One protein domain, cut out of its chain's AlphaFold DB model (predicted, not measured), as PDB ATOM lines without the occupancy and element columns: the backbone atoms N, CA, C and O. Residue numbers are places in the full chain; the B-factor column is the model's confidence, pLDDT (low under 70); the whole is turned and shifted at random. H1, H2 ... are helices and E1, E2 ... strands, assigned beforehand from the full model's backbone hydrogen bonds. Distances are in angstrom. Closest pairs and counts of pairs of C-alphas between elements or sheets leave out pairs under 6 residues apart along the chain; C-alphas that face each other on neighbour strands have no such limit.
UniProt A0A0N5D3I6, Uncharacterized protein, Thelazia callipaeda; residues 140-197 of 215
ATOM      1  N   CYS A 140     -32.280 -31.716 -30.138       92.94
ATOM      2  CA  CYS A 140     -32.374 -30.395 -30.744       92.94
ATOM      3  C   CYS A 140     -31.457 -30.318 -31.959       92.94
ATOM      4  O   CYS A 140     -30.326 -30.804 -31.925       92.94
ATOM      5  N   HIS A 141     -31.938 -29.697 -33.027       92.50
ATOM      6  CA  HIS A 141     -31.170 -29.474 -34.240       92.50
ATOM      7  C   HIS A 141     -31.280 -28.019 -34.681       92.50
ATOM      8  O   HIS A 141     -32.274 -27.330 -34.443       92.50
ATOM      9  N   LEU A 142     -30.218 -27.545 -35.322       92.62
ATOM     10  CA  LEU A 142     -30.182 -26.224 -35.918       92.62
ATOM     11  C   LEU A 142     -30.737 -26.331 -37.338       92.62
ATOM     12  O   LEU A 142     -30.200 -27.076 -38.152       92.62
ATOM     13  N   ASN A 143     -31.823 -25.613 -37.618       89.38
ATOM     14  CA  ASN A 143     -32.526 -25.691 -38.896       89.38
ATOM     15  C   ASN A 143     -31.930 -24.718 -39.927       89.38
ATOM     16  O   ASN A 143     -31.579 -25.105 -41.037       89.38
ATOM     17  N   SER A 144     -31.761 -23.448 -39.552       90.44
ATOM     18  CA  SER A 144     -31.136 -22.441 -40.414       90.44
ATOM     19  C   SER A 144     -30.420 -21.370 -39.600       90.44
ATOM     20  O   SER A 144     -30.801 -21.098 -38.466       90.44
ATOM     21  N   CYS A 145     -29.394 -20.753 -40.183       93.12
ATOM     22  CA  CYS A 145     -28.763 -19.540 -39.666       93.12
ATOM     23  C   CYS A 145     -28.637 -18.522 -40.793       93.12
ATOM     24  O   CYS A 145     -28.203 -18.859 -41.896       93.12
ATOM     25  N   HIS A 146     -28.976 -17.272 -40.498       92.44
ATOM     26  CA  HIS A 146     -28.833 -16.149 -41.414       92.44
ATOM     27  C   HIS A 146     -28.036 -15.030 -40.748       92.44
ATOM     28  O   HIS A 146     -28.119 -14.821 -39.535       92.44
ATOM     29  N   GLY A 147     -27.254 -14.306 -41.540       89.62
ATOM     30  CA  GLY A 147     -26.414 -13.216 -41.065       89.62
ATOM     31  C   GLY A 147     -25.245 -12.947 -42.011       89.62
ATOM     32  O   GLY A 147     -25.215 -13.503 -43.113       89.62
ATOM     33  N   PRO A 148     -24.273 -12.122 -41.590       92.38
ATOM     34  CA  PRO A 148     -24.172 -11.472 -40.279       92.38
ATOM     35  C   PRO A 148     -25.137 -10.286 -40.113       92.38
ATOM     36  O   PRO A 148     -25.308  -9.482 -41.026       92.38
ATOM     37  N   TYR A 149     -25.725 -10.148 -38.924       92.88
ATOM     38  CA  TYR A 149     -26.585  -9.027 -38.546       92.88
ATOM     39  C   TYR A 149     -26.002  -8.247 -37.375       92.88
ATOM     40  O   TYR A 149     -25.475  -8.823 -36.420       92.88
ATOM     41  N   ALA A 150     -26.135  -6.928 -37.446       91.31
ATOM     42  CA  ALA A 150     -25.831  -6.017 -36.355       91.31
ATOM     43  C   ALA A 150     -26.948  -6.093 -35.299       91.31
ATOM     44  O   ALA A 150     -28.121  -5.952 -35.631       91.31
ATOM     45  N   ASN A 151     -26.597  -6.313 -34.031       88.38
ATOM     46  CA  ASN A 151     -27.545  -6.281 -32.919       88.38
ATOM     47  C   ASN A 151     -27.714  -4.848 -32.399       88.38
ATOM     48  O   ASN A 151     -27.026  -4.414 -31.480       88.38
ATOM     49  N   ASP A 152     -28.611  -4.098 -33.025       86.00
ATOM     50  CA  ASP A 152     -29.053  -2.756 -32.621       86.00
ATOM     51  C   ASP A 152     -30.345  -2.753 -31.795       86.00
ATOM     52  O   ASP A 152     -30.901  -1.695 -31.506       86.00
ATOM     53  N   GLY A 153     -30.821  -3.938 -31.402       82.50
ATOM     54  CA  GLY A 153     -32.103  -4.109 -30.726       82.50
ATOM     55  C   GLY A 153     -33.323  -4.017 -31.650       82.50
ATOM     56  O   GLY A 153     -34.439  -4.165 -31.163       82.50
ATOM     57  N   SER A 154     -33.143  -3.812 -32.963       81.62
ATOM     58  CA  SER A 154     -34.236  -3.848 -33.947       81.62
ATOM     59  C   SER A 154     -34.553  -5.260 -34.453       81.62
ATOM     60  O   SER A 154     -35.583  -5.474 -35.089       81.62
ATOM     61  N   LEU A 155     -33.684  -6.235 -34.162       80.19
ATOM     62  CA  LEU A 155     -33.861  -7.627 -34.564       80.19
ATOM     63  C   LEU A 155     -35.069  -8.240 -33.845       80.19
ATOM     64  O   LEU A 155     -34.994  -8.629 -32.679       80.19
ATOM     65  N   ILE A 156     -36.184  -8.350 -34.565       76.94
ATOM     66  CA  ILE A 156     -37.388  -9.030 -34.085       76.94
ATOM     67  C   ILE A 156     -37.168 -10.536 -34.217       76.94
ATOM     68  O   ILE A 156     -37.311 -11.120 -35.291       76.94
ATOM     69  N   ILE A 157     -36.816 -11.165 -33.103       78.38
ATOM     70  CA  ILE A 157     -36.679 -12.614 -32.996       78.38
ATOM     71  C   ILE A 157     -38.075 -13.193 -32.781       78.38
ATOM     72  O   ILE A 157     -38.704 -12.977 -31.747       78.38
ATOM     73  N   SER A 158     -38.588 -13.891 -33.789       69.44
ATOM     74  CA  SER A 158     -39.933 -14.460 -33.745       69.44
ATOM     75  C   SER A 158     -39.880 -15.896 -33.228       69.44
ATOM     76  O   SER A 158     -38.969 -16.653 -33.568       69.44
ATOM     77  N   LYS A 159     -40.900 -16.323 -32.471       67.19
ATOM     78  CA  LYS A 159     -41.133 -17.760 -32.275       67.19
ATOM     79  C   LYS A 159     -41.453 -18.361 -33.643       67.19
ATOM     80  O   LYS A 159     -42.403 -17.939 -34.302       67.19
ATOM     81  N   ALA A 160     -40.609 -19.280 -34.101       63.34
ATOM     82  CA  ALA A 160     -40.812 -19.943 -35.378       63.34
ATOM     83  C   ALA A 160     -42.089 -20.799 -35.329       63.34
ATOM     84  O   ALA A 160     -42.581 -21.156 -34.256       63.34
ATOM     85  N   LYS A 161     -42.653 -21.089 -36.506       61.44
ATOM     86  CA  LYS A 161     -43.926 -21.802 -36.658       61.44
ATOM     87  C   LYS A 161     -43.880 -23.133 -35.897       61.44
ATOM     88  O   LYS A 161     -43.088 -24.007 -36.231       61.44
ATOM     89  N   GLN A 162     -44.722 -23.246 -34.876       64.50
ATOM     90  CA  GLN A 162     -44.806 -24.406 -33.995       64.50
ATOM     91  C   GLN A 162     -45.416 -25.588 -34.760       64.50
ATOM     92  O   GLN A 162     -46.467 -25.439 -35.391       64.50
ATOM     93  N   SER A 163     -44.750 -26.742 -34.740       67.25
ATOM     94  CA  SER A 163     -45.350 -28.012 -35.158       67.25
ATOM     95  C   SER A 163     -45.841 -28.760 -33.913       67.25
ATOM     96  O   SER A 163     -45.487 -28.400 -32.791       67.25
ATOM     97  N   SER A 164     -46.699 -29.769 -34.078       69.50
ATOM     98  CA  SER A 164     -47.246 -30.538 -32.946       69.50
ATOM     99  C   SER A 164     -46.174 -31.251 -32.122       69.50
ATOM    100  O   SER A 164     -46.366 -31.460 -30.928       69.50
ATOM    101  N   ASP A 165     -45.058 -31.611 -32.756       82.19
ATOM    102  CA  ASP A 165     -44.045 -32.499 -32.185       82.19
ATOM    103  C   ASP A 165     -42.688 -31.810 -31.973       82.19
ATOM    104  O   ASP A 165     -41.805 -32.368 -31.314       82.19
ATOM    105  N   GLU A 166     -42.510 -30.588 -32.486       88.25
ATOM    106  CA  GLU A 166     -41.268 -29.826 -32.364       88.25
ATOM    107  C   GLU A 166     -41.524 -28.364 -31.985       88.25
ATOM    108  O   GLU A 166     -42.368 -27.665 -32.556       88.25
ATOM    109  N   GLN A 167     -40.732 -27.885 -31.027       89.19
ATOM    110  CA  GLN A 167     -40.701 -26.490 -30.620       89.19
ATOM    111  C   GLN A 167     -39.490 -25.810 -31.254       89.19
ATOM    112  O   GLN A 167     -38.352 -26.180 -30.966       89.19
ATOM    113  N   CYS A 168     -39.738 -24.798 -32.085       89.19
ATOM    114  CA  CYS A 168     -38.687 -24.017 -32.722       89.19
ATOM    115  C   CYS A 168     -38.600 -22.606 -32.134       89.19
ATOM    116  O   CYS A 168     -39.607 -21.906 -31.992       89.19
ATOM    117  N   GLU A 169     -37.383 -22.166 -31.846       89.31
ATOM    118  CA  GLU A 169     -37.079 -20.825 -31.364       89.31
ATOM    119  C   GLU A 169     -35.952 -20.218 -32.194       89.31
ATOM    120  O   GLU A 169     -34.979 -20.884 -32.555       89.31
ATOM    121  N   GLN A 170     -36.102 -18.937 -32.525       90.56
ATOM    122  CA  GLN A 170     -35.020 -18.175 -33.122       90.56
ATOM    123  C   GLN A 170     -34.137 -17.614 -32.009       90.56
ATOM    124  O   GLN A 170     -34.633 -17.112 -31.007       90.56
ATOM    125  N   ILE A 171     -32.826 -17.676 -32.190       89.94
ATOM    126  CA  ILE A 171     -31.839 -17.151 -31.252       89.94
ATOM    127  C   ILE A 171     -30.831 -16.284 -31.997       89.94
ATOM    128  O   ILE A 171     -30.510 -16.535 -33.159       89.94
ATOM    129  N   PHE A 172     -30.300 -15.274 -31.313       91.62
ATOM    130  CA  PHE A 172     -29.178 -14.491 -31.815       91.62
ATOM    131  C   PHE A 172     -27.865 -15.043 -31.256       91.62
ATOM    132  O   PHE A 172     -27.600 -14.959 -30.058       91.62
ATOM    133  N   VAL A 173     -27.033 -15.599 -32.131       92.62
ATOM    134  CA  VAL A 173     -25.715 -16.135 -31.790       92.62
ATOM    135  C   VAL A 173     -24.674 -15.041 -31.994       92.62
ATOM    136  O   VAL A 173     -24.321 -14.701 -33.124       92.62
ATOM    137  N   THR A 174     -24.179 -14.480 -30.894       91.75
ATOM    138  CA  THR A 174     -23.158 -13.422 -30.906       91.75
ATOM    139  C   THR A 174     -21.815 -13.950 -31.416       91.75
ATOM    140  O   THR A 174     -21.308 -14.941 -30.893       91.75
ATOM    141  N   MET A 175     -21.188 -13.255 -32.370       90.12
ATOM    142  CA  MET A 175     -19.901 -13.653 -32.966       90.12
ATOM    143  C   MET A 175     -18.720 -12.758 -32.562       90.12
ATOM    144  O   MET A 175     -17.591 -12.973 -32.999       90.12
ATOM    145  N   ASN A 176     -18.935 -11.789 -31.669       89.00
ATOM    146  CA  ASN A 176     -17.889 -10.884 -31.173       89.00
ATOM    147  C   ASN A 176     -16.741 -11.591 -30.438       89.00
ATOM    148  O   ASN A 176     -15.663 -11.013 -30.293       89.00
ATOM    149  N   GLY A 177     -16.917 -12.852 -30.032       90.31
ATOM    150  CA  GLY A 177     -15.816 -13.666 -29.512       90.31
ATOM    151  C   GLY A 177     -14.642 -13.766 -30.496       90.31
ATOM    152  O   GLY A 177     -13.486 -13.751 -30.075       90.31
ATOM    153  N   CYS A 178     -14.911 -13.754 -31.806       89.75
ATOM    154  CA  CYS A 178     -13.881 -13.788 -32.847       89.75
ATOM    155  C   CYS A 178     -13.025 -12.509 -32.906       89.75
ATOM    156  O   CYS A 178     -11.912 -12.546 -33.421       89.75
ATOM    157  N   THR A 179     -13.516 -11.387 -32.371       91.12
ATOM    158  CA  THR A 179     -12.838 -10.079 -32.391       91.12
ATOM    159  C   THR A 179     -12.367  -9.643 -31.003       91.12
ATOM    160  O   THR A 179     -12.215  -8.450 -30.739       91.12
ATOM    161  N   SER A 180     -12.156 -10.593 -30.082       91.69
ATOM    162  CA  SER A 180     -11.833 -10.304 -28.674       91.69
ATOM    163  C   SER A 180     -12.869  -9.388 -28.008       91.69
ATOM    164  O   SER A 180     -12.519  -8.515 -27.215       91.69
ATOM    165  N   ASN A 181     -14.144  -9.562 -28.366       88.31
ATOM    166  CA  ASN A 181     -15.271  -8.748 -27.915       88.31
ATOM    167  C   ASN A 181     -15.149  -7.253 -28.253       88.31
ATOM    168  O   ASN A 181     -15.743  -6.411 -27.583       88.31
ATOM    169  N   LYS A 182     -14.385  -6.909 -29.295       89.06
ATOM    170  CA  LYS A 182     -14.269  -5.535 -29.796       89.06
ATOM    171  C   LYS A 182     -15.214  -5.297 -30.970       89.06
ATOM    172  O   LYS A 182     -15.461  -6.197 -31.775       89.06
ATOM    173  N   GLY A 183     -15.674  -4.055 -31.095       88.94
ATOM    174  CA  GLY A 183     -16.553  -3.612 -32.176       88.94
ATOM    175  C   GLY A 183     -18.039  -3.747 -31.851       88.94
ATOM    176  O   GLY A 183     -18.426  -4.074 -30.730       88.94
ATOM    177  N   TYR A 184     -18.867  -3.452 -32.850       89.56
ATOM    178  CA  TYR A 184     -20.320  -3.535 -32.741       89.56
ATOM    179  C   TYR A 184     -20.776  -4.993 -32.538       89.56
ATOM    180  O   TYR A 184     -20.166  -5.882 -33.141       89.56
ATOM    181  N   PRO A 185     -21.805  -5.286 -31.714       89.75
ATOM    182  CA  PRO A 185     -22.313  -6.645 -31.556       89.75
ATOM    183  C   PRO A 185     -22.887  -7.158 -32.881       89.75
ATOM    184  O   PRO A 185     -23.888  -6.648 -33.375       89.75
ATOM    185  N   VAL A 186     -22.238  -8.158 -33.472       92.50
ATOM    186  CA  VAL A 186     -22.626  -8.773 -34.745       92.50
ATOM    187  C   VAL A 186     -22.759 -10.275 -34.535       92.50
ATOM    188  O   VAL A 186     -22.004 -10.889 -33.778       92.50
ATOM    189  N   GLY A 187     -23.742 -10.879 -35.185       93.81
ATOM    190  CA  GLY A 187     -24.043 -12.288 -34.996       93.81
ATOM    191  C   GLY A 187     -24.938 -12.856 -36.079       93.81
ATOM    192  O   GLY A 187     -25.249 -12.193 -37.069       93.81
ATOM    193  N   MET A 188     -25.344 -14.101 -35.883       94.00
ATOM    194  CA  MET A 188     -26.293 -14.787 -36.754       94.00
ATOM    195  C   MET A 188     -27.619 -14.970 -36.031       94.00
ATOM    196  O   MET A 188     -27.643 -15.239 -34.832       94.00
ATOM    197  N   VAL A 189     -28.720 -14.865 -36.765       92.19
ATOM    198  CA  VAL A 189     -30.032 -15.302 -36.291       92.19
ATOM    199  C   VAL A 189     -30.210 -16.745 -36.735       92.19
ATOM    200  O   VAL A 189     -30.262 -17.025 -37.933       92.19
ATOM    201  N   CYS A 190     -30.268 -17.657 -35.773       92.12
ATOM    202  CA  CYS A 190     -30.405 -19.085 -36.011       92.12
ATOM    203  C   CYS A 190     -31.761 -19.584 -35.517       92.12
ATOM    204  O   CYS A 190     -32.220 -19.163 -34.465       92.12
ATOM    205  N   SER A 191     -32.386 -20.492 -36.257       92.19
ATOM    206  CA  SER A 191     -33.591 -21.209 -35.843       92.19
ATOM    207  C   SER A 191     -33.193 -22.576 -35.297       92.19
ATOM    208  O   SER A 191     -32.606 -23.385 -36.022       92.19
ATOM    209  N   VAL A 192     -33.490 -22.828 -34.026       92.00
ATOM    210  CA  VAL A 192     -33.221 -24.095 -33.339       92.00
ATOM    211  C   VAL A 192     -34.549 -24.773 -33.044       92.00
ATOM    212  O   VAL A 192     -35.439 -24.157 -32.467       92.00
ATOM    213  N   CYS A 193     -34.674 -26.038 -33.433       91.94
ATOM    214  CA  CYS A 193     -35.870 -26.845 -33.226       91.94
ATOM    215  C   CYS A 193     -35.547 -28.026 -32.311       91.94
ATOM    216  O   CYS A 193     -34.600 -28.774 -32.557       91.94
ATOM    217  N   CYS A 194     -36.335 -28.190 -31.253       92.56
ATOM    218  CA  CYS A 194     -36.211 -29.273 -30.286       92.56
ATOM    219  C   CYS A 194     -37.432 -30.190 -30.344       92.56
ATOM    220  O   CYS A 194     -38.569 -29.723 -30.388       92.56
ATOM    221  N   GLN A 195     -37.188 -31.499 -30.303       92.56
ATOM    222  CA  GLN A 195     -38.241 -32.510 -30.291       92.56
ATOM    223  C   GLN A 195     -38.882 -32.638 -28.911       92.56
ATOM    224  O   GLN A 195     -38.213 -32.931 -27.913       92.56
ATOM    225  N   CYS A 196     -40.203 -32.494 -28.871       90.31
ATOM    226  CA  CYS A 196     -41.005 -32.590 -27.659       90.31
ATOM    227  C   CYS A 196     -41.421 -34.047 -27.420       90.31
ATOM    228  O   CYS A 196     -42.537 -34.463 -27.724       90.31
ATOM    229  N   THR A 197     -40.507 -34.858 -26.883       91.75
ATOM    230  CA  THR A 197     -40.822 -36.264 -26.586       91.75
ATOM    231  C   THR A 197     -41.893 -36.378 -25.495       91.75
ATOM    232  O   THR A 197     -41.929 -35.593 -24.549       91.75
TER     233      THR A 197
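Overview. This is residues 140 to 197 of the 215 residues of an uncharacterized protein of Thelazia callipaeda (UniProt A0A0N5D3I6). A long, twisted sheet of three strands runs most of the length of the model, with E3 in the middle, and at one end a loop that includes the small helix H1 sticks out with residues 178 to 183. A long link, residues 151 to 165, folds back from the end of E1 to the start of E2. The 58 printed residues have E1, E2, H1 and E3 in that order along the chain; the sheet order is E1, E3, E2, all antiparallel, and the class is mostly strand. The whole is loose, with a radius of gyration of the C-alphas of 13.2 A, and elongated, spanning 41 by 21 by 13 A.

Along the chain. Find C-alpha 140 at (-32.374, -30.395, -30.744); from there E1 runs to residue 150, 25.9 A, and bends by 65 degrees at residue 147. Next comes E2, residues 166 to 174, 24.5 A. H1, residues 176 to 179, is 5.3 A long. E3, residues 186 to 195, runs 28.8 A from (-22.626, -8.773, -34.745) to (-38.241, -32.510, -30.291).

Arrangement. Look first at E1 and E3, antiparallel at 163 degrees: N 141 and O 193 are 2.9 A apart, within hydrogen-bond range. On E3 and E2, antiparallel at 160 degrees, find N 171 and O 190 at 2.8 A, within that range. The edge strands E1 and E2 are apart. H1, too short for an O i to N i+4 pair, is only just not on the sheet, with 4 pairs of C-alphas within 10 A.

Size, cuts and confidence. The C-alphas of Ser 164 and Lys 182, the two farthest apart, are 41.5 A from each other. The printed part has no cut. Residues 158 to 164 have pLDDT under 70.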